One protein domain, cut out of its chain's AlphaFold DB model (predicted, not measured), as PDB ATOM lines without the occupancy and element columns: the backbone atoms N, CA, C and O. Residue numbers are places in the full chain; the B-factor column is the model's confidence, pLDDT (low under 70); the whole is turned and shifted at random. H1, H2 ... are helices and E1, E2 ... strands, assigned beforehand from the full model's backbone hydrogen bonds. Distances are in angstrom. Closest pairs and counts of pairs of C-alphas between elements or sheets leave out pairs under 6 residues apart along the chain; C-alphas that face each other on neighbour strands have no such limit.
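AT A GLANCE: This is residues 164 to 225 and 235 to 324 of the 335 residues of the protein "ATP-binding protein" of Chloroflexi bacterium (UniProt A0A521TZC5). A twisted sheet of five strands is the middle layer, with H1 and H4 side by side over one of its faces and the smaller H2 on the other. H5 only grazes the sheet with residues 314 to 315, and H3 is off it, next to the cut. The printed part has 152 residues, with five named helices and five named strands in the order E1 H1 E2 H2 H3 E3 H4 E4 E5 H5. The sheet is mixed, ordered E1 E3 E2 E4 E5, and the class is mixed, helices and strands. The whole is compact, with a radius of gyration of the C-alphas of 15.6 A and spans of 48 by 40 by 28 A.

IN THESE COORDINATES: E1, residues 166 to 170, begins at C-alpha 166 (-85.455, 27.154, 22.653). H1, residues 178 to 191, is 20.3 A long, and E2, residues 195 to 201, is 19.5 A. H2 is residues 209 to 217 and, past the cut, H3 is residues 235 to 246, 17.3 A. E3, residues 256 to 261, and H4, residues 264 to 275, are 16.2 A and 16.3 A long. E4, residues 284 to 292, is 25.2 A, from C-alpha 284 (-91.782, 29.617, 9.662). E5, residues 295 to 301, is 18.8 A. H5, residues 314 to 324, is 15.2 A and ends at C-alpha 324 (-89.304, 5.651, -10.446).

HOW THE PARTS SIT: E1 and E3 are parallel at 8 degrees, with N 167 and O 256 2.8 A apart. E3 and E2 are parallel, with N 199 and O 259 at 2.8 A; E2 and E4 are parallel, with N 200 and O 287 at 2.7 A. E4 and E5 form an antiparallel hairpin at 150 degrees, with N 288 and O 299 at 2.8 A. There are three layers, helices on both faces of the sheet. H1 lies over E3 and E2 at a height over the sheet of 11.2 A, the closest C-alphas to E2 being those of Ala 189 and Leu 196, 6.5 A. H4, on the same face, lies over E2 and E4 at a height over the sheet of 10.2 A. H1 and H4 touch at Val 182 and Gly 269, closest C-alphas 4.2 A apart, at a steep tilt of 44 degrees, the same way. H2 is on the opposite face, the C-alphas of Leu 210 and Thr 296 in E5 being 7.7 A apart. H3 and E1 are only just apart, closest C-alphas 8.1 A. E1, H1, E2 and E3, H4, E4 are split strand-helix-strand units, two parallel strands with another between them and a helix linking them, both with right-handed crossovers. In the five helices every O i to N i+4 pair is within hydrogen-bond range.

THE WHOLE: The C-alphas farthest apart, those of Leu 245 and Phe 324, are 48.7 A apart. Residues 226 to 234 are not printed, and C-alphas 225 and 235 are 11.3 A apart across the cut. The link from E5 to H5, 12 residues, is long. The mean pLDDT of the printed part is 75.9; residues 193 to 195, 201 to 225, 235 to 254 and 315 are under 70.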
ATOM      1  N   GLU A 164     -89.594  32.298  26.704       70.44
ATOM      2  CA  GLU A 164     -88.321  32.445  25.949       70.44
ATOM      3  C   GLU A 164     -87.443  31.179  25.848       70.44
ATOM      4  O   GLU A 164     -86.216  31.249  25.801       70.44
ATOM      5  N   SER A 165     -88.046  29.992  25.778       78.38
ATOM      6  CA  SER A 165     -87.280  28.753  25.602       78.38
ATOM      7  C   SER A 165     -87.009  28.390  24.142       78.38
ATOM      8  O   SER A 165     -87.876  28.524  23.277       78.38
ATOM      9  N   LEU A 166     -85.831  27.813  23.901       83.19
ATOM     10  CA  LEU A 166     -85.455  27.154  22.653       83.19
ATOM     11  C   LEU A 166     -85.618  25.634  22.788       83.19
ATOM     12  O   LEU A 166     -85.074  25.024  23.706       83.19
ATOM     13  N   VAL A 167     -86.331  25.015  21.850       86.38
ATOM     14  CA  VAL A 167     -86.475  23.559  21.737       86.38
ATOM     15  C   VAL A 167     -85.725  23.077  20.507       86.38
ATOM     16  O   VAL A 167     -86.000  23.524  19.397       86.38
ATOM     17  N   LEU A 168     -84.813  22.129  20.709       87.94
ATOM     18  CA  LEU A 168     -84.118  21.412  19.645       87.94
ATOM     19  C   LEU A 168     -84.743  20.023  19.490       87.94
ATOM     20  O   LEU A 168     -84.859  19.286  20.470       87.94
ATOM     21  N   ALA A 169     -85.155  19.661  18.276       88.06
ATOM     22  CA  ALA A 169     -85.743  18.354  17.995       88.06
ATOM     23  C   ALA A 169     -85.074  17.688  16.791       88.06
ATOM     24  O   ALA A 169     -85.266  18.102  15.652       88.06
ATOM     25  N   GLU A 170     -84.310  16.630  17.036       89.50
ATOM     26  CA  GLU A 170     -83.692  15.842  15.973       89.50
ATOM     27  C   GLU A 170     -84.619  14.703  15.534       89.50
ATOM     28  O   GLU A 170     -85.056  13.904  16.364       89.50
ATOM     29  N   GLU A 171     -84.939  14.654  14.238       92.44
ATOM     30  CA  GLU A 171     -85.775  13.627  13.595       92.44
ATOM     31  C   GLU A 171     -87.033  13.243  14.406       92.44
ATOM     32  O   GLU A 171     -87.243  12.062  14.739       92.44
ATOM     33  N   PRO A 172     -87.903  14.221  14.734       92.31
ATOM     34  CA  PRO A 172     -89.069  14.019  15.594       92.31
ATOM     35  C   PRO A 172     -90.069  12.992  15.031       92.31
ATOM     36  O   PRO A 172     -90.893  12.445  15.766       92.31
ATOM     37  N   GLU A 173     -89.998  12.705  13.730       94.00
ATOM     38  CA  GLU A 173     -90.787  11.696  13.028       94.00
ATOM     39  C   GLU A 173     -90.395  10.244  13.324       94.00
ATOM     40  O   GLU A 173     -91.116   9.328  12.908       94.00
ATOM     41  N   THR A 174     -89.251  10.006  13.971       90.50
ATOM     42  CA  THR A 174     -88.662   8.668  14.039       90.50
ATOM     43  C   THR A 174     -89.630   7.671  14.666       90.50
ATOM     44  O   THR A 174     -90.108   7.820  15.797       90.50
ATOM     45  N   SER A 175     -89.903   6.599  13.912       92.38
ATOM     46  CA  SER A 175     -90.840   5.526  14.275       92.38
ATOM     47  C   SER A 175     -92.310   5.960  14.431       92.38
ATOM     48  O   SER A 175     -93.105   5.228  15.026       92.38
ATOM     49  N   LEU A 176     -92.700   7.117  13.887       87.12
ATOM     50  CA  LEU A 176     -94.098   7.545  13.811       87.12
ATOM     51  C   LEU A 176     -94.754   7.086  12.504       87.12
ATOM     52  O   LEU A 176     -94.144   7.101  11.437       87.12
ATOM     53  N   HIS A 177     -96.038   6.732  12.578       94.19
ATOM     54  CA  HIS A 177     -96.875   6.539  11.393       94.19
ATOM     55  C   HIS A 177     -96.997   7.865  10.610       94.19
ATOM     56  O   HIS A 177     -97.097   8.908  11.258       94.19
ATOM     57  N   PRO A 178     -97.085   7.873   9.264       92.38
ATOM     58  CA  PRO A 178     -97.183   9.109   8.475       92.38
ATOM     59  C   PRO A 178     -98.242  10.105   8.971       92.38
ATOM     60  O   PRO A 178     -97.973  11.294   9.088       92.38
ATOM     61  N   ALA A 179     -99.423   9.622   9.367       91.06
ATOM     62  CA  ALA A 179    -100.464  10.478   9.949       91.06
ATOM     63  C   ALA A 179    -100.023  11.182  11.252       91.06
ATOM     64  O   ALA A 179    -100.364  12.339  11.474       91.06
ATOM     65  N   ALA A 180     -99.240  10.505  12.098       91.94
ATOM     66  CA  ALA A 180     -98.688  11.090  13.318       91.94
ATOM     67  C   ALA A 180     -97.526  12.055  13.024       91.94
ATOM     68  O   ALA A 180     -97.353  13.032  13.745       91.94
ATOM     69  N   GLN A 181     -96.776  11.832  11.940       94.62
ATOM     70  CA  GLN A 181     -95.751  12.770  11.469       94.62
ATOM     71  C   GLN A 181     -96.364  14.086  10.963       94.62
ATOM     72  O   GLN A 181     -95.820  15.154  11.214       94.62
ATOM     73  N   VAL A 182     -97.531  14.043  10.311       95.06
ATOM     74  CA  VAL A 182     -98.275  15.275   9.985       95.06
ATOM     75  C   VAL A 182     -98.676  16.006  11.264       95.06
ATOM     76  O   VAL A 182     -98.482  17.213  11.380       95.06
ATOM     77  N   LEU A 183     -99.190  15.274  12.255       93.94
ATOM     78  CA  LEU A 183     -99.628  15.894  13.497       93.94
ATOM     79  C   LEU A 183     -98.478  16.536  14.281       93.94
ATOM     80  O   LEU A 183     -98.671  17.617  14.825       93.94
ATOM     81  N   ILE A 184     -97.299  15.910  14.347       93.62
ATOM     82  CA  ILE A 184     -96.179  16.499  15.094       93.62
ATOM     83  C   ILE A 184     -95.717  17.816  14.457       93.62
ATOM     84  O   ILE A 184     -95.443  18.764  15.184       93.62
ATOM     85  N   GLY A 185     -95.743  17.916  13.122       94.62
ATOM     86  CA  GLY A 185     -95.495  19.172  12.412       94.62
ATOM     87  C   GLY A 185     -96.553  20.244  12.696       94.62
ATOM     88  O   GLY A 185     -96.203  21.401  12.918       94.62
ATOM     89  N   GLU A 186     -97.837  19.866  12.755       94.50
ATOM     90  CA  GLU A 186     -98.905  20.790  13.169       94.50
ATOM     91  C   GLU A 186     -98.696  21.298  14.599       94.50
ATOM     92  O   GLU A 186     -98.773  22.498  14.839       94.50
ATOM     93  N   VAL A 187     -98.405  20.394  15.540       91.44
ATOM     94  CA  VAL A 187     -98.205  20.734  16.955       91.44
ATOM     95  C   VAL A 187     -97.003  21.650  17.139       91.44
ATOM     96  O   VAL A 187     -97.103  22.620  17.883       91.44
ATOM     97  N   MET A 188     -95.888  21.372  16.456       92.19
ATOM     98  CA  MET A 188     -94.732  22.267  16.464       92.19
ATOM     99  C   MET A 188     -95.159  23.667  16.051       92.19
ATOM    100  O   MET A 188     -95.058  24.577  16.860       92.19
ATOM    101  N   ALA A 189     -95.720  23.807  14.850       91.19
ATOM    102  CA  ALA A 189     -96.165  25.077  14.292       91.19
ATOM    103  C   ALA A 189     -97.165  25.821  15.189       91.19
ATOM    104  O   ALA A 189     -97.021  27.016  15.406       91.19
ATOM    105  N   GLU A 190     -98.137  25.118  15.770       88.06
ATOM    106  CA  GLU A 190     -99.109  25.694  16.705       88.06
ATOM    107  C   GLU A 190     -98.487  26.249  17.986       88.06
ATOM    108  O   GLU A 190     -99.054  27.151  18.612       88.06
ATOM    109  N   CYS A 191     -97.381  25.664  18.434       83.88
ATOM    110  CA  CYS A 191     -96.736  26.029  19.686       83.88
ATOM    111  C   CYS A 191     -95.767  27.195  19.535       83.88
ATOM    112  O   CYS A 191     -95.524  27.900  20.518       83.88
ATOM    113  N   VAL A 192     -95.280  27.438  18.323       78.69
ATOM    114  CA  VAL A 192     -94.418  28.573  18.016       78.69
ATOM    115  C   VAL A 192     -95.311  29.763  17.711       78.69
ATOM    116  O   VAL A 192     -95.909  29.867  16.648       78.69
ATOM    117  N   GLY A 193     -95.489  30.620  18.717       63.97
ATOM    118  CA  GLY A 193     -96.349  31.795  18.596       63.97
ATOM    119  C   GLY A 193     -95.864  32.754  17.511       63.97
ATOM    120  O   GLY A 193     -96.693  33.297  16.788       63.97
ATOM    121  N   GLU A 194     -94.542  32.937  17.396       63.19
ATOM    122  CA  GLU A 194     -93.950  33.912  16.472       63.19
ATOM    123  C   GLU A 194     -92.699  33.429  15.701       63.19
ATOM    124  O   GLU A 194     -92.436  34.040  14.676       63.19
ATOM    125  N   ASP A 195     -91.998  32.327  16.061       63.59
ATOM    126  CA  ASP A 195     -90.735  31.923  15.378       63.59
ATOM    127  C   ASP A 195     -90.391  30.402  15.381       63.59
ATOM    128  O   ASP A 195     -89.652  29.910  16.238       63.59
ATOM    129  N   LEU A 196     -90.870  29.631  14.401       71.44
ATOM    130  CA  LEU A 196     -90.458  28.256  14.065       71.44
ATOM    131  C   LEU A 196     -89.348  28.249  13.002       71.44
ATOM    132  O   LEU A 196     -89.536  28.721  11.882       71.44
ATOM    133  N   GLU A 197     -88.230  27.588  13.284       73.19
ATOM    134  CA  GLU A 197     -87.218  27.277  12.275       73.19
ATOM    135  C   GLU A 197     -87.139  25.760  12.064       73.19
ATOM    136  O   GLU A 197     -86.854  24.983  12.971       73.19
ATOM    137  N   LEU A 198     -87.391  25.307  10.843       71.38
ATOM    138  CA  LEU A 198     -87.339  23.904  10.467       71.38
ATOM    139  C   LEU A 198     -86.182  23.664   9.499       71.38
ATOM    140  O   LEU A 198     -86.149  24.166   8.374       71.38
ATOM    141  N   TYR A 199     -85.245  22.836   9.928       71.00
ATOM    142  CA  TYR A 199     -84.128  22.381   9.126       71.00
ATOM    143  C   TYR A 199     -84.519  21.044   8.509       71.00
ATOM    144  O   TYR A 199     -84.805  20.060   9.179       71.00
ATOM    145  N   TYR A 200     -84.566  20.993   7.195       72.19
ATOM    146  CA  TYR A 200     -84.799  19.767   6.463       72.19
ATOM    147  C   TYR A 200     -83.461  19.252   5.934       72.19
ATOM    148  O   TYR A 200     -82.768  19.952   5.196       72.19
ATOM    149  N   ALA A 201     -83.099  18.022   6.288       61.31
ATOM    150  CA  ALA A 201     -81.851  17.396   5.871       61.31
ATOM    151  C   ALA A 201     -82.143  16.099   5.115       61.31
ATOM    152  O   ALA A 201     -82.888  15.239   5.586       61.31
ATOM    153  N   ARG A 202     -81.561  15.952   3.921       55.44
ATOM    154  CA  ARG A 202     -81.638  14.706   3.156       55.44
ATOM    155  C   ARG A 202     -80.474  13.801   3.542       55.44
ATOM    156  O   ARG A 202     -79.325  14.186   3.350       55.44
ATOM    157  N   GLU A 203     -80.823  12.579   3.944       47.38
ATOM    158  CA  GLU A 203     -79.910  11.512   4.365       47.38
ATOM    159  C   GLU A 203     -79.137  11.850   5.638       47.38
ATOM    160  O   GLU A 203     -78.940  13.010   5.982       47.38
ATOM    161  N   SER A 204     -78.729  10.793   6.342       43.41
ATOM    162  CA  SER A 204     -77.720  10.820   7.395       43.41
ATOM    163  C   SER A 204     -76.508  11.624   6.907       43.41
ATOM    164  O   SER A 204     -75.552  11.084   6.352       43.41
ATOM    165  N   MET A 205     -76.543  12.942   7.098       41.81
ATOM    166  CA  MET A 205     -75.355  13.750   7.288       41.81
ATOM    167  C   MET A 205     -74.829  13.336   8.656       41.81
ATOM    168  O   MET A 205     -75.116  13.933   9.688       41.81
ATOM    169  N   VAL A 206     -74.175  12.179   8.596       42.34
ATOM    170  CA  VAL A 206     -73.422  11.456   9.605       42.34
ATOM    171  C   VAL A 206     -72.916  12.399  10.704       42.34
ATOM    172  O   VAL A 206     -72.112  13.289  10.437       42.34
ATOM    173  N   GLU A 207     -73.362  12.134  11.936       46.38
ATOM    174  CA  GLU A 207     -72.750  12.583  13.197       46.38
ATOM    175  C   GLU A 207     -72.776  14.100  13.474       46.38
ATOM    176  O   GLU A 207     -71.729  14.732  13.446       46.38
ATOM    177  N   GLY A 208     -73.928  14.705  13.794       50.62
ATOM    178  CA  GLY A 208     -74.001  16.011  14.490       50.62
ATOM    179  C   GLY A 208     -73.490  17.262  13.744       50.62
ATOM    180  O   GLY A 208     -73.823  18.380  14.129       50.62
ATOM    181  N   ARG A 209     -72.754  17.107  12.637       54.09
ATOM    182  CA  ARG A 209     -72.052  18.198  11.941       54.09
ATOM    183  C   ARG A 209     -72.966  19.196  11.254       54.09
ATOM    184  O   ARG A 209     -72.552  20.326  11.053       54.09
ATOM    185  N   LEU A 210     -74.183  18.813  10.869       56.06
ATOM    186  CA  LEU A 210     -75.071  19.729  10.148       56.06
ATOM    187  C   LEU A 210     -75.521  20.892  11.035       56.06
ATOM    188  O   LEU A 210     -75.547  22.028  10.575       56.06
ATOM    189  N   ILE A 211     -75.862  20.608  12.295       54.75
ATOM    190  CA  ILE A 211     -76.185  21.660  13.260       54.75
ATOM    191  C   ILE A 211     -74.948  22.544  13.434       54.75
ATOM    192  O   ILE A 211     -75.048  23.752  13.262       54.75
ATOM    193  N   ASP A 212     -73.771  21.953  13.633       53.91
ATOM    194  CA  ASP A 212     -72.524  22.708  13.780       53.91
ATOM    195  C   ASP A 212     -72.194  23.595  12.568       53.91
ATOM    196  O   ASP A 212     -71.803  24.746  12.738       53.91
ATOM    197  N   GLU A 213     -72.374  23.103  11.342       57.88
ATOM    198  CA  GLU A 213     -72.092  23.845  10.107       57.88
ATOM    199  C   GLU A 213     -73.110  24.963   9.857       57.88
ATOM    200  O   GLU A 213     -72.732  26.068   9.463       57.88
ATOM    201  N   VAL A 214     -74.394  24.713  10.137       53.03
ATOM    202  CA  VAL A 214     -75.453  25.737  10.121       53.03
ATOM    203  C   VAL A 214     -75.127  26.855  11.110       53.03
ATOM    204  O   VAL A 214     -75.284  28.038  10.789       53.03
ATOM    205  N   LEU A 215     -74.669  26.485  12.309       53.12
ATOM    206  CA  LEU A 215     -74.243  27.435  13.326       53.12
ATOM    207  C   LEU A 215     -72.996  28.214  12.829       53.12
ATOM    208  O   LEU A 215     -72.999  29.448  12.828       53.12
ATOM    209  N   GLU A 216     -71.973  27.533  12.297       50.16
ATOM    210  CA  GLU A 216     -70.735  28.148  11.779       50.16
ATOM    211  C   GLU A 216     -70.970  29.127  10.607       50.16
ATOM    212  O   GLU A 216     -70.434  30.241  10.616       50.16
ATOM    213  N   GLU A 217     -71.780  28.768   9.602       49.75
ATOM    214  CA  GLU A 217     -72.047  29.612   8.420       49.75
ATOM    215  C   GLU A 217     -72.803  30.898   8.798       49.75
ATOM    216  O   GLU A 217     -72.593  31.976   8.230       49.75
ATOM    217  N   ARG A 218     -73.615  30.819   9.857       51.56
ATOM    218  CA  ARG A 218     -74.286  31.967  10.467       51.56
ATOM    219  C   ARG A 218     -73.363  32.802  11.361       51.56
ATOM    220  O   ARG A 218     -73.862  33.788  11.887       51.56
ATOM    221  N   ARG A 219     -72.051  32.517  11.447       39.97
ATOM    222  CA  ARG A 219     -71.028  33.145  12.324       39.97
ATOM    223  C   ARG A 219     -71.117  32.809  13.819       39.97
ATOM    224  O   ARG A 219     -70.464  33.492  14.610       39.97
ATOM    225  N   LEU A 220     -71.799  31.729  14.187       39.44
ATOM    226  CA  LEU A 220     -71.767  31.223  15.560       39.44
ATOM    227  C   LEU A 220     -70.427  30.502  15.788       39.44
ATOM    228  O   LEU A 220     -69.952  29.750  14.936       39.44
ATOM    229  N   ARG A 221     -69.709  30.853  16.864       28.73
ATOM    230  CA  ARG A 221     -68.305  30.435  17.052       28.73
ATOM    231  C   ARG A 221     -68.192  28.948  17.404       28.73
ATOM    232  O   ARG A 221     -68.857  28.460  18.302       28.73
ATOM    233  N   ARG A 222     -67.236  28.280  16.754       30.73
ATOM    234  CA  ARG A 222     -66.817  26.889  16.980       30.73
ATOM    235  C   ARG A 222     -66.263  26.666  18.397       30.73
ATOM    236  O   ARG A 222     -65.306  27.347  18.777       30.73
ATOM    237  N   ILE A 223     -66.781  25.675  19.131       33.16
ATOM    238  CA  ILE A 223     -66.194  25.170  20.388       33.16
ATOM    239  C   ILE A 223     -65.867  23.679  20.261       33.16
ATOM    240  O   ILE A 223     -66.597  22.914  19.640       33.16
ATOM    241  N   GLU A 224     -64.710  23.297  20.808       26.66
ATOM    242  CA  GLU A 224     -64.142  21.949  20.776       26.66
ATOM    243  C   GLU A 224     -65.097  20.886  21.337       26.66
ATOM    244  O   GLU A 224     -65.517  20.948  22.492       26.66
ATOM    245  N   TRP A 225     -65.372  19.872  20.512       26.67
ATOM    246  CA  TRP A 225     -66.083  18.655  20.884       26.67
ATOM    247  C   TRP A 225     -65.251  17.836  21.880       26.67
ATOM    248  O   TRP A 225     -64.199  17.297  21.534       26.67
ATOM    249  N   LEU A 235     -74.000  25.500  25.042       41.28
ATOM    250  CA  LEU A 235     -74.348  25.779  23.640       41.28
ATOM    251  C   LEU A 235     -75.511  26.788  23.531       41.28
ATOM    252  O   LEU A 235     -75.582  27.580  22.594       41.28
ATOM    253  N   ILE A 236     -76.410  26.764  24.519       42.84
ATOM    254  CA  ILE A 236     -77.627  27.584  24.587       42.84
ATOM    255  C   ILE A 236     -77.281  29.046  24.892       42.84
ATOM    256  O   ILE A 236     -77.747  29.943  24.190       42.84
ATOM    257  N   ASP A 237     -76.408  29.287  25.875       41.59
ATOM    258  CA  ASP A 237     -75.988  30.638  26.267       41.59
ATOM    259  C   ASP A 237     -75.314  31.401  25.110       41.59
ATOM    260  O   ASP A 237     -75.449  32.617  25.003       41.59
ATOM    261  N   GLU A 238     -74.626  30.703  24.203       46.94
ATOM    262  CA  GLU A 238     -73.848  31.323  23.123       46.94
ATOM    263  C   GLU A 238     -74.688  31.658  21.877       46.94
ATOM    264  O   GLU A 238     -74.512  32.733  21.295       46.94
ATOM    265  N   VAL A 239     -75.657  30.806  21.503       47.50
ATOM    266  CA  VAL A 239     -76.640  31.108  20.440       47.50
ATOM    267  C   VAL A 239     -77.543  32.277  20.854       47.50
ATOM    268  O   VAL A 239     -77.834  33.164  20.043       47.50
ATOM    269  N   LEU A 240     -77.950  32.320  22.128       47.25
ATOM    270  CA  LEU A 240     -78.751  33.411  22.686       47.25
ATOM    271  C   LEU A 240     -77.947  34.717  22.816       47.25
ATOM    272  O   LEU A 240     -78.462  35.781  22.459       47.25
ATOM    273  N   GLU A 241     -76.680  34.659  23.247       50.25
ATOM    274  CA  GLU A 241     -75.813  35.842  23.349       50.25
ATOM    275  C   GLU A 241     -75.534  36.464  21.975       50.25
ATOM    276  O   GLU A 241     -75.506  37.687  21.843       50.25
ATOM    277  N   GLU A 242     -75.406  35.672  20.908       51.22
ATOM    278  CA  GLU A 242     -75.190  36.241  19.576       51.22
ATOM    279  C   GLU A 242     -76.439  36.927  18.999       51.22
ATOM    280  O   GLU A 242     -76.324  38.000  18.400       51.22
ATOM    281  N   ARG A 243     -77.643  36.383  19.221       54.06
ATOM    282  CA  ARG A 243     -78.895  37.076  18.850       54.06
ATOM    283  C   ARG A 243     -79.081  38.356  19.655       54.06
ATOM    284  O   ARG A 243     -79.393  39.405  19.088       54.06
ATOM    285  N   ARG A 244     -78.760  38.306  20.950       50.81
ATOM    286  CA  ARG A 244     -78.707  39.489  21.813       50.81
ATOM    287  C   ARG A 244     -77.725  40.539  21.281       50.81
ATOM    288  O   ARG A 244     -78.056  41.722  21.270       50.81
ATOM    289  N   LEU A 245     -76.552  40.125  20.788       49.28
ATOM    290  CA  LEU A 245     -75.562  41.008  20.152       49.28
ATOM    291  C   LEU A 245     -76.027  41.564  18.791       49.28
ATOM    292  O   LEU A 245     -75.581  42.644  18.401       49.28
ATOM    293  N   ARG A 246     -76.924  40.868  18.077       52.78
ATOM    294  CA  ARG A 246     -77.549  41.329  16.817       52.78
ATOM    295  C   ARG A 246     -78.727  42.276  17.023       52.78
ATOM    296  O   ARG A 246     -79.109  42.969  16.084       52.78
ATOM    297  N   GLY A 247     -79.256  42.353  18.242       43.78
ATOM    298  CA  GLY A 247     -80.455  43.131  18.541       43.78
ATOM    299  C   GLY A 247     -81.743  42.459  18.064       43.78
ATOM    300  O   GLY A 247     -82.776  43.123  18.019       43.78
ATOM    301  N   ASP A 248     -81.686  41.166  17.735       55.16
ATOM    302  CA  ASP A 248     -82.873  40.364  17.458       55.16
ATOM    303  C   ASP A 248     -83.576  40.150  18.804       55.16
ATOM    304  O   ASP A 248     -83.102  39.402  19.661       55.16
ATOM    305  N   SER A 249     -84.664  40.883  19.045       47.78
ATOM    306  CA  SER A 249     -85.461  40.695  20.254       47.78
ATOM    307  C   SER A 249     -86.104  39.315  20.204       47.78
ATOM    308  O   SER A 249     -86.938  39.074  19.336       47.78
ATOM    309  N   VAL A 250     -85.736  38.434  21.136       49.84
ATOM    310  CA  VAL A 250     -86.493  37.202  21.387       49.84
ATOM    311  C   VAL A 250     -87.934  37.618  21.710       49.84
ATOM    312  O   VAL A 250     -88.116  38.510  22.549       49.84
ATOM    313  N   PRO A 251     -88.959  37.068  21.035       50.03
ATOM    314  CA  PRO A 251     -90.337  37.437  21.316       50.03
ATOM    315  C   PRO A 251     -90.640  37.166  22.787       50.03
ATOM    316  O   PRO A 251     -90.446  36.054  23.271       50.03
ATOM    317  N   SER A 252     -91.163  38.163  23.498       39.78
ATOM    318  CA  SER A 252     -91.321  38.143  24.962       39.78
ATOM    319  C   SER A 252     -92.321  37.099  25.492       39.78
ATOM    320  O   SER A 252     -92.600  37.063  26.686       39.78
ATOM    321  N   ASN A 253     -92.903  36.284  24.604       53.28
ATOM    322  CA  ASN A 253     -93.832  35.191  24.899       53.28
ATOM    323  C   ASN A 253     -93.420  33.870  24.196       53.28
ATOM    324  O   ASN A 253     -94.205  32.919  24.174       53.28
ATOM    325  N   GLY A 254     -92.245  33.841  23.550       65.56
ATOM    326  CA  GLY A 254     -91.938  33.009  22.385       65.56
ATOM    327  C   GLY A 254     -91.134  31.753  22.690       65.56
ATOM    328  O   GLY A 254     -89.942  31.811  22.974       65.56
ATOM    329  N   LEU A 255     -91.790  30.603  22.575       81.81
ATOM    330  CA  LEU A 255     -91.109  29.343  22.305       81.81
ATOM    331  C   LEU A 255     -90.466  29.449  20.916       81.81
ATOM    332  O   LEU A 255     -91.170  29.821  19.982       81.81
ATOM    333  N   GLN A 256     -89.188  29.106  20.778       85.62
ATOM    334  CA  GLN A 256     -88.549  28.859  19.486       85.62
ATOM    335  C   GLN A 256     -88.351  27.354  19.331       85.62
ATOM    336  O   GLN A 256     -87.898  26.689  20.261       85.62
ATOM    337  N   ILE A 257     -88.664  26.806  18.161       88.69
ATOM    338  CA  ILE A 257     -88.374  25.404  17.847       88.69
ATOM    339  C   ILE A 257     -87.406  25.375  16.668       88.69
ATOM    340  O   ILE A 257     -87.661  26.007  15.648       88.69
ATOM    341  N   ILE A 258     -86.315  24.633  16.831       90.50
ATOM    342  CA  ILE A 258     -85.381  24.242  15.783       90.50
ATOM    343  C   ILE A 258     -85.490  22.727  15.650       90.50
ATOM    344  O   ILE A 258     -85.175  22.004  16.594       90.50
ATOM    345  N   ALA A 259     -85.944  22.226  14.505       91.31
ATOM    346  CA  ALA A 259     -86.030  20.781  14.303       91.31
ATOM    347  C   ALA A 259     -85.360  20.328  13.011       91.31
ATOM    348  O   ALA A 259     -85.460  21.020  12.001       91.31
ATOM    349  N   THR A 260     -84.702  19.167  13.049       93.19
ATOM    350  CA  THR A 260     -84.213  18.477  11.854       93.19
ATOM    351  C   THR A 260     -85.216  17.413  11.432       93.19
ATOM    352  O   THR A 260     -85.769  16.711  12.273       93.19
ATOM    353  N   THR A 261     -85.483  17.275  10.138       93.62
ATOM    354  CA  THR A 261     -86.380  16.226   9.637       93.62
ATOM    355  C   THR A 261     -85.972  15.786   8.238       93.62
ATOM    356  O   THR A 261     -85.520  16.595   7.426       93.62
ATOM    357  N   HIS A 262     -86.152  14.500   7.948       92.06
ATOM    358  CA  HIS A 262     -86.084  13.931   6.603       92.06
ATOM    359  C   HIS A 262     -87.488  13.575   6.077       92.06
ATOM    360  O   HIS A 262     -87.638  13.135   4.931       92.06
ATOM    361  N   SER A 263     -88.534  13.786   6.884       92.31
ATOM    362  CA  SER A 263     -89.912  13.452   6.545       92.31
ATOM    363  C   SER A 263     -90.651  14.572   5.793       92.31
ATOM    364  O   SER A 263     -90.809  15.681   6.314       92.31
ATOM    365  N   PRO A 264     -91.242  14.282   4.612       93.00
ATOM    366  CA  PRO A 264     -92.158  15.215   3.951       93.00
ATOM    367  C   PRO A 264     -93.402  15.501   4.794       93.00
ATOM    368  O   PRO A 264     -94.001  16.568   4.673       93.00
ATOM    369  N   TYR A 265     -93.822  14.547   5.627       95.12
ATOM    370  CA  TYR A 265     -95.076  14.628   6.364       95.12
ATOM    371  C   TYR A 265     -95.007  15.649   7.500       95.12
ATOM    372  O   TYR A 265     -95.988  16.355   7.722       95.12
ATOM    373  N   VAL A 266     -93.853  15.789   8.162       95.06
ATOM    374  CA  VAL A 266     -93.638  16.835   9.180       95.06
ATOM    375  C   VAL A 266     -93.789  18.217   8.550       95.06
ATOM    376  O   VAL A 266     -94.565  19.041   9.031       95.06
ATOM    377  N   ILE A 267     -93.137  18.436   7.407       95.31
ATOM    378  CA  ILE A 267     -93.239  19.686   6.646       95.31
ATOM    379  C   ILE A 267     -94.685  19.960   6.210       95.31
ATOM    380  O   ILE A 267     -95.174  21.084   6.334       95.31
ATOM    381  N   GLN A 268     -95.398  18.938   5.729       95.50
ATOM    382  CA  GLN A 268     -96.813  19.059   5.367       95.50
ATOM    383  C   GLN A 268     -97.692  19.423   6.569       95.50
ATOM    384  O   GLN A 268     -98.645  20.185   6.406       95.50
ATOM    385  N   GLY A 269     -97.367  18.921   7.764       96.25
ATOM    386  CA  GLY A 269     -98.001  19.313   9.021       96.25
ATOM    387  C   GLY A 269     -97.845  20.802   9.314       96.25
ATOM    388  O   GLY A 269     -98.836  21.495   9.543       96.25
ATOM    389  N   VAL A 270     -96.618  21.318   9.204       95.88
ATOM    390  CA  VAL A 270     -96.329  22.753   9.369       95.88
ATOM    391  C   VAL A 270     -97.095  23.591   8.338       95.88
ATOM    392  O   VAL A 270     -97.805  24.529   8.691       95.88
ATOM    393  N   CYS A 271     -97.038  23.203   7.062       96.19
ATOM    394  CA  CYS A 271     -97.765  23.864   5.975       96.19
ATOM    395  C   CYS A 271     -99.282  23.885   6.213       96.19
ATOM    396  O   CYS A 271     -99.956  24.889   5.978       96.19
ATOM    397  N   LYS A 272     -99.834  22.778   6.719       96.31
ATOM    398  CA  LYS A 272    -101.241  22.686   7.099       96.31
ATOM    399  C   LYS A 272    -101.580  23.632   8.254       96.31
ATOM    400  O   LYS A 272    -102.626  24.268   8.189       96.31
ATOM    401  N   ALA A 273    -100.731  23.747   9.274       95.69
ATOM    402  CA  ALA A 273    -100.951  24.679  10.380       95.69
ATOM    403  C   ALA A 273    -100.980  26.143   9.907       95.69
ATOM    404  O   ALA A 273    -101.877  26.880  10.316       95.69
ATOM    405  N   ILE A 274    -100.085  26.525   8.987       95.75
ATOM    406  CA  ILE A 274    -100.094  27.848   8.335       95.75
ATOM    407  C   ILE A 274    -101.420  28.071   7.601       95.75
ATOM    408  O   ILE A 274    -102.126  29.040   7.867       95.75
ATOM    409  N   ARG A 275    -101.801  27.140   6.716       96.94
ATOM    410  CA  ARG A 275    -103.047  27.227   5.935       96.94
ATOM    411  C   ARG A 275    -104.286  27.354   6.820       96.94
ATOM    412  O   ARG A 275    -105.232  28.055   6.472       96.94
ATOM    413  N   ASP A 276    -104.295  26.646   7.944       96.38
ATOM    414  CA  ASP A 276    -105.399  26.644   8.898       96.38
ATOM    415  C   ASP A 276    -105.362  27.885   9.833       96.38
ATOM    416  O   ASP A 276    -106.198  27.997  10.731       96.38
ATOM    417  N   GLY A 277    -104.418  28.817   9.630       94.50
ATOM    418  CA  GLY A 277    -104.286  30.071  10.377       94.50
ATOM    419  C   GLY A 277    -103.773  29.895  11.806       94.50
ATOM    420  O   GLY A 277    -104.015  30.750  12.657       94.50
ATOM    421  N   LYS A 278    -103.115  28.768  12.097       92.44
ATOM    422  CA  LYS A 278    -102.641  28.428  13.444       92.44
ATOM    423  C   LYS A 278    -101.251  28.984  13.762       92.44
ATOM    424  O   LYS A 278    -100.925  29.130  14.936       92.44
ATOM    425  N   CYS A 279    -100.464  29.292  12.736       92.50
ATOM    426  CA  CYS A 279     -99.214  30.042  12.826       92.50
ATOM    427  C   CYS A 279     -99.051  30.932  11.587       92.50
ATOM    428  O   CYS A 279     -99.681  30.692  10.552       92.50
ATOM    429  N   SER A 280     -98.219  31.971  11.689       94.00
ATOM    430  CA  SER A 280     -97.905  32.823  10.540       94.00
ATOM    431  C   SER A 280     -96.895  32.129   9.629       94.00
ATOM    432  O   SER A 280     -95.936  31.525  10.098       94.00
ATOM    433  N   HIS A 281     -97.031  32.264   8.316       94.81
ATOM    434  CA  HIS A 281     -95.979  31.810   7.402       94.81
ATOM    435  C   HIS A 281     -94.656  32.573   7.610       94.81
ATOM    436  O   HIS A 281     -93.590  32.010   7.397       94.81
ATOM    437  N   GLU A 282     -94.710  33.824   8.087       94.06
ATOM    438  CA  GLU A 282     -93.522  34.621   8.434       94.06
ATOM    439  C   GLU A 282     -92.800  34.063   9.664       94.06
ATOM    440  O   GLU A 282     -91.585  34.197   9.777       94.06
ATOM    441  N   SER A 283     -93.545  33.382  10.540       92.06
ATOM    442  CA  SER A 283     -93.000  32.667  11.694       92.06
ATOM    443  C   SER A 283     -92.421  31.304  11.334       92.06
ATOM    444  O   SER A 283     -92.140  30.533  12.233       92.06
ATOM    445  N   VAL A 284     -92.299  30.932  10.057       93.44
ATOM    446  CA  VAL A 284     -91.782  29.617   9.662       93.44
ATOM    447  C   VAL A 284     -90.668  29.771   8.638       93.44
ATOM    448  O   VAL A 284     -90.886  30.238   7.523       93.44
ATOM    449  N   VAL A 285     -89.478  29.280   8.977       94.19
ATOM    450  CA  VAL A 285     -88.361  29.164   8.031       94.19
ATOM    451  C   VAL A 285     -88.105  27.691   7.750       94.19
ATOM    452  O   VAL A 285     -87.799  26.946   8.671       94.19
ATOM    453  N   ILE A 286     -88.196  27.264   6.488       93.75
ATOM    454  CA  ILE A 286     -87.808  25.908   6.076       93.75
ATOM    455  C   ILE A 286     -86.496  25.985   5.303       93.75
ATOM    456  O   ILE A 286     -86.382  26.736   4.335       93.75
ATOM    457  N   LEU A 287     -85.500  25.201   5.704       91.75
ATOM    458  CA  LEU A 287     -84.182  25.175   5.071       91.75
ATOM    459  C   LEU A 287     -83.894  23.781   4.522       91.75
ATOM    460  O   LEU A 287     -83.884  22.824   5.278       91.75
ATOM    461  N   ASN A 288     -83.641  23.655   3.221       91.38
ATOM    462  CA  ASN A 288     -83.186  22.406   2.618       91.38
ATOM    463  C   ASN A 288     -81.662  22.316   2.649       91.38
ATOM    464  O   ASN A 288     -80.984  23.099   1.981       91.38
ATOM    465  N   CYS A 289     -81.152  21.320   3.359       88.75
ATOM    466  CA  CYS A 289     -79.739  21.002   3.470       88.75
ATOM    467  C   CYS A 289     -79.399  19.817   2.555       88.75
ATOM    468  O   CYS A 289     -80.033  18.760   2.608       88.75
ATOM    469  N   SER A 290     -78.392  19.993   1.701       86.00
ATOM    470  CA  SER A 290     -77.934  18.971   0.750       86.00
ATOM    471  C   SER A 290     -76.413  18.939   0.656       86.00
ATOM    472  O   SER A 290     -75.774  19.981   0.760       86.00
ATOM    473  N   LEU A 291     -75.825  17.757   0.441       84.94
ATOM    474  CA  LEU A 291     -74.388  17.623   0.204       84.94
ATOM    475  C   LEU A 291     -74.107  17.754  -1.295       84.94
ATOM    476  O   LEU A 291     -74.590  16.948  -2.093       84.94
ATOM    477  N   LYS A 292     -73.301  18.738  -1.688       87.25
ATOM    478  CA  LYS A 292     -72.830  18.885  -3.067       87.25
ATOM    479  C   LYS A 292     -71.375  19.334  -3.054       87.25
ATOM    480  O   LYS A 292     -70.981  20.145  -2.231       87.25
ATOM    481  N   ASP A 293     -70.560  18.746  -3.926       91.44
ATOM    482  CA  ASP A 293     -69.128  19.059  -4.039       91.44
ATOM    483  C   ASP A 293     -68.354  18.943  -2.699       91.44
ATOM    484  O   ASP A 293     -67.399  19.675  -2.455       91.44
ATOM    485  N   ASN A 294     -68.753  17.990  -1.841       87.00
ATOM    486  CA  ASN A 294     -68.256  17.794  -0.466       87.00
ATOM    487  C   ASN A 294     -68.490  18.981   0.488       87.00
ATOM    488  O   ASN A 294     -67.776  19.113   1.480       87.00
ATOM    489  N   ALA A 295     -69.479  19.825   0.204       84.56
ATOM    490  CA  ALA A 295     -69.915  20.911   1.068       84.56
ATOM    491  C   ALA A 295     -71.422  20.820   1.339       84.56
ATOM    492  O   ALA A 295     -72.194  20.329   0.507       84.56
ATOM    493  N   THR A 296     -71.843  21.302   2.507       85.38
ATOM    494  CA  THR A 296     -73.258  21.477   2.831       85.38
ATOM    495  C   THR A 296     -73.785  22.718   2.129       85.38
ATOM    496  O   THR A 296     -73.253  23.816   2.266       85.38
ATOM    497  N   HIS A 297     -74.848  22.537   1.356       85.94
ATOM    498  CA  HIS A 297     -75.579  23.605   0.698       85.94
ATOM    499  C   HIS A 297     -76.944  23.756   1.352       85.94
ATOM    500  O   HIS A 297     -77.767  22.837   1.297       85.94
ATOM    501  N   ILE A 298     -77.181  24.938   1.914       87.44
ATOM    502  CA  ILE A 298     -78.444  25.321   2.535       87.44
ATOM    503  C   ILE A 298     -79.221  26.193   1.552       87.44
ATOM    504  O   ILE A 298     -78.730  27.214   1.073       87.44
ATOM    505  N   THR A 299     -80.445  25.788   1.225       87.44
ATOM    506  CA  THR A 299     -81.345  26.559   0.361       87.44
ATOM    507  C   THR A 299     -82.660  26.806   1.090       87.44
ATOM    508  O   THR A 299     -83.312  25.834   1.474       87.44
ATOM    509  N   PRO A 300     -83.082  28.065   1.290       90.88
ATOM    510  CA  PRO A 300     -84.369  28.342   1.907       90.88
ATOM    511  C   PRO A 300     -85.513  27.895   0.997       90.88
ATOM    512  O   PRO A 300     -85.488  28.111  -0.215       90.88
ATOM    513  N   ILE A 301     -86.521  27.285   1.605       93.06
ATOM    514  CA  ILE A 301     -87.781  26.911   0.980       93.06
ATOM    515  C   ILE A 301     -88.829  27.918   1.450       93.06
ATOM    516  O   ILE A 301     -89.137  27.997   2.639       93.06
ATOM    517  N   HIS A 302     -89.372  28.692   0.513       94.56
ATOM    518  CA  HIS A 302     -90.429  29.644   0.827       94.56
ATOM    519  C   HIS A 302     -91.763  28.921   1.028       94.56
ATOM    520  O   HIS A 302     -92.125  28.040   0.241       94.56
ATOM    521  N   VAL A 303     -92.492  29.314   2.073       95.12
ATOM    522  CA  VAL A 303     -93.867  28.883   2.328       95.12
ATOM    523  C   VAL A 303     -94.767  30.110   2.268       95.12
ATOM    524  O   VAL A 303     -94.541  31.094   2.965       95.12
ATOM    525  N   SER A 304     -95.783  30.051   1.418       96.56
ATOM    526  CA  SER A 304     -96.770  31.120   1.264       96.56
ATOM    527  C   SER A 304     -97.750  31.180   2.442       96.56
ATOM    528  O   SER A 304     -97.938  30.203   3.166       96.56
ATOM    529  N   GLU A 305     -98.472  32.295   2.565       96.50
ATOM    530  CA  GLU A 305     -99.570  32.474   3.531       96.50
ATOM    531  C   GLU A 305    -100.663  31.390   3.419       96.50
ATOM    532  O   GLU A 305    -101.292  31.024   4.405       96.50
ATOM    533  N   ALA A 306    -100.856  30.807   2.231       96.94
ATOM    534  CA  ALA A 306    -101.789  29.700   2.016       96.94
ATOM    535  C   ALA A 306    -101.247  28.330   2.482       96.94
ATOM    536  O   ALA A 306    -101.912  27.310   2.284       96.94
ATOM    537  N   GLY A 307    -100.037  28.281   3.048       95.81
ATOM    538  CA  GLY A 307     -99.362  27.045   3.434       95.81
ATOM    539  C   GLY A 307     -98.861  26.226   2.242       95.81
ATOM    540  O   GLY A 307     -98.750  25.007   2.340       95.81
ATOM    541  N   HIS A 308     -98.602  26.852   1.090       96.19
ATOM    542  CA  HIS A 308     -97.975  26.175  -0.052       96.19
ATOM    543  C   HIS A 308     -96.474  26.420  -0.070       96.19
ATOM    544  O   HIS A 308     -96.045  27.559   0.102       96.19
ATOM    545  N   ILE A 309     -95.709  25.367  -0.343       93.81
ATOM    546  CA  ILE A 309     -94.277  25.450  -0.619       93.81
ATOM    547  C   ILE A 309     -94.074  25.917  -2.059       93.81
ATOM    548  O   ILE A 309     -94.670  25.352  -2.980       93.81
ATOM    549  N   ASP A 310     -93.206  26.904  -2.261       89.75
ATOM    550  CA  ASP A 310     -92.810  27.321  -3.602       89.75
ATOM    551  C   ASP A 310     -91.930  26.252  -4.259       89.75
ATOM    552  O   ASP A 310     -90.797  25.989  -3.853       89.75
ATOM    553  N   GLY A 311     -92.463  25.639  -5.316       84.69
ATOM    554  CA  GLY A 311     -91.791  24.580  -6.060       84.69
ATOM    555  C   GLY A 311     -91.961  23.205  -5.414       84.69
ATOM    556  O   GLY A 311     -93.052  22.821  -5.000       84.69
ATOM    557  N   TRP A 312     -90.884  22.428  -5.397       79.38
ATOM    558  CA  TRP A 312     -90.835  21.117  -4.757       79.38
ATOM    559  C   TRP A 312     -89.575  21.040  -3.911       79.38
ATOM    560  O   TRP A 312     -88.580  21.684  -4.241       79.38
ATOM    561  N   ILE A 313     -89.597  20.240  -2.848       79.06
ATOM    562  CA  ILE A 313     -88.410  20.008  -2.025       79.06
ATOM    563  C   ILE A 313     -87.438  19.173  -2.871       79.06
ATOM    564  O   ILE A 313     -87.741  18.005  -3.132       79.06
ATOM    565  N   PRO A 314     -86.310  19.736  -3.348       75.62
ATOM    566  CA  PRO A 314     -85.518  19.108  -4.411       75.62
ATOM    567  C   PRO A 314     -85.061  17.685  -4.072       75.62
ATOM    568  O   PRO A 314     -85.067  16.799  -4.925       75.62
ATOM    569  N   SER A 315     -84.759  17.442  -2.795       69.50
ATOM    570  CA  SER A 315     -84.408  16.128  -2.258       69.50
ATOM    571  C   SER A 315     -85.457  15.045  -2.531       69.50
ATOM    572  O   SER A 315     -85.086  13.913  -2.838       69.50
ATOM    573  N   PHE A 316     -86.752  15.367  -2.451       76.25
ATOM    574  CA  PHE A 316     -87.826  14.411  -2.711       76.25
ATOM    575  C   PHE A 316     -87.960  14.121  -4.198       76.25
ATOM    576  O   PHE A 316     -88.109  12.961  -4.559       76.25
ATOM    577  N   THR A 317     -87.829  15.133  -5.067       74.75
ATOM    578  CA  THR A 317     -87.839  14.904  -6.524       74.75
ATOM    579  C   THR A 317     -86.725  13.952  -6.938       74.75
ATOM    580  O   THR A 317     -86.942  13.090  -7.781       74.75
ATOM    581  N   ASP A 318     -85.538  14.076  -6.349       76.81
ATOM    582  CA  ASP A 318     -84.425  13.182  -6.659       76.81
ATOM    583  C   ASP A 318     -84.676  11.745  -6.193       76.81
ATOM    584  O   ASP A 318     -84.347  10.809  -6.921       76.81
ATOM    585  N   VAL A 319     -85.249  11.557  -4.995       75.81
ATOM    586  CA  VAL A 319     -85.630  10.227  -4.488       75.81
ATOM    587  C   VAL A 319     -86.730   9.626  -5.353       75.81
ATOM    588  O   VAL A 319     -86.601   8.480  -5.773       75.81
ATOM    589  N   ASP A 320     -87.763  10.397  -5.681       78.12
ATOM    590  CA  ASP A 320     -88.830   9.965  -6.578       78.12
ATOM    591  C   ASP A 320     -88.246   9.584  -7.941       78.12
ATOM    592  O   ASP A 320     -88.469   8.480  -8.429       78.12
ATOM    593  N   ASN A 321     -87.412  10.437  -8.536       80.12
ATOM    594  CA  ASN A 321     -86.748  10.138  -9.801       80.12
ATOM    595  C   ASN A 321     -85.900   8.866  -9.711       80.12
ATOM    596  O   ASN A 321     -85.941   8.058 -10.633       80.12
ATOM    597  N   TYR A 322     -85.155   8.664  -8.625       80.50
ATOM    598  CA  TYR A 322     -84.360   7.456  -8.411       80.50
ATOM    599  C   TYR A 322     -85.232   6.200  -8.269       80.50
ATOM    600  O   TYR A 322     -84.963   5.188  -8.914       80.50
ATOM    601  N   LEU A 323     -86.306   6.261  -7.476       79.62
ATOM    602  CA  LEU A 323     -87.217   5.136  -7.252       79.62
ATOM    603  C   LEU A 323     -88.045   4.798  -8.498       79.62
ATOM    604  O   LEU A 323     -88.283   3.625  -8.785       79.62
ATOM    605  N   PHE A 324     -88.474   5.813  -9.252       81.62
ATOM    606  CA  PHE A 324     -89.304   5.651 -10.446       81.62
ATOM    607  C   PHE A 324     -88.494   5.496 -11.742       81.62
ATOM    608  O   PHE A 324     -89.068   5.146 -12.784       81.62
TER     609      PHE A 324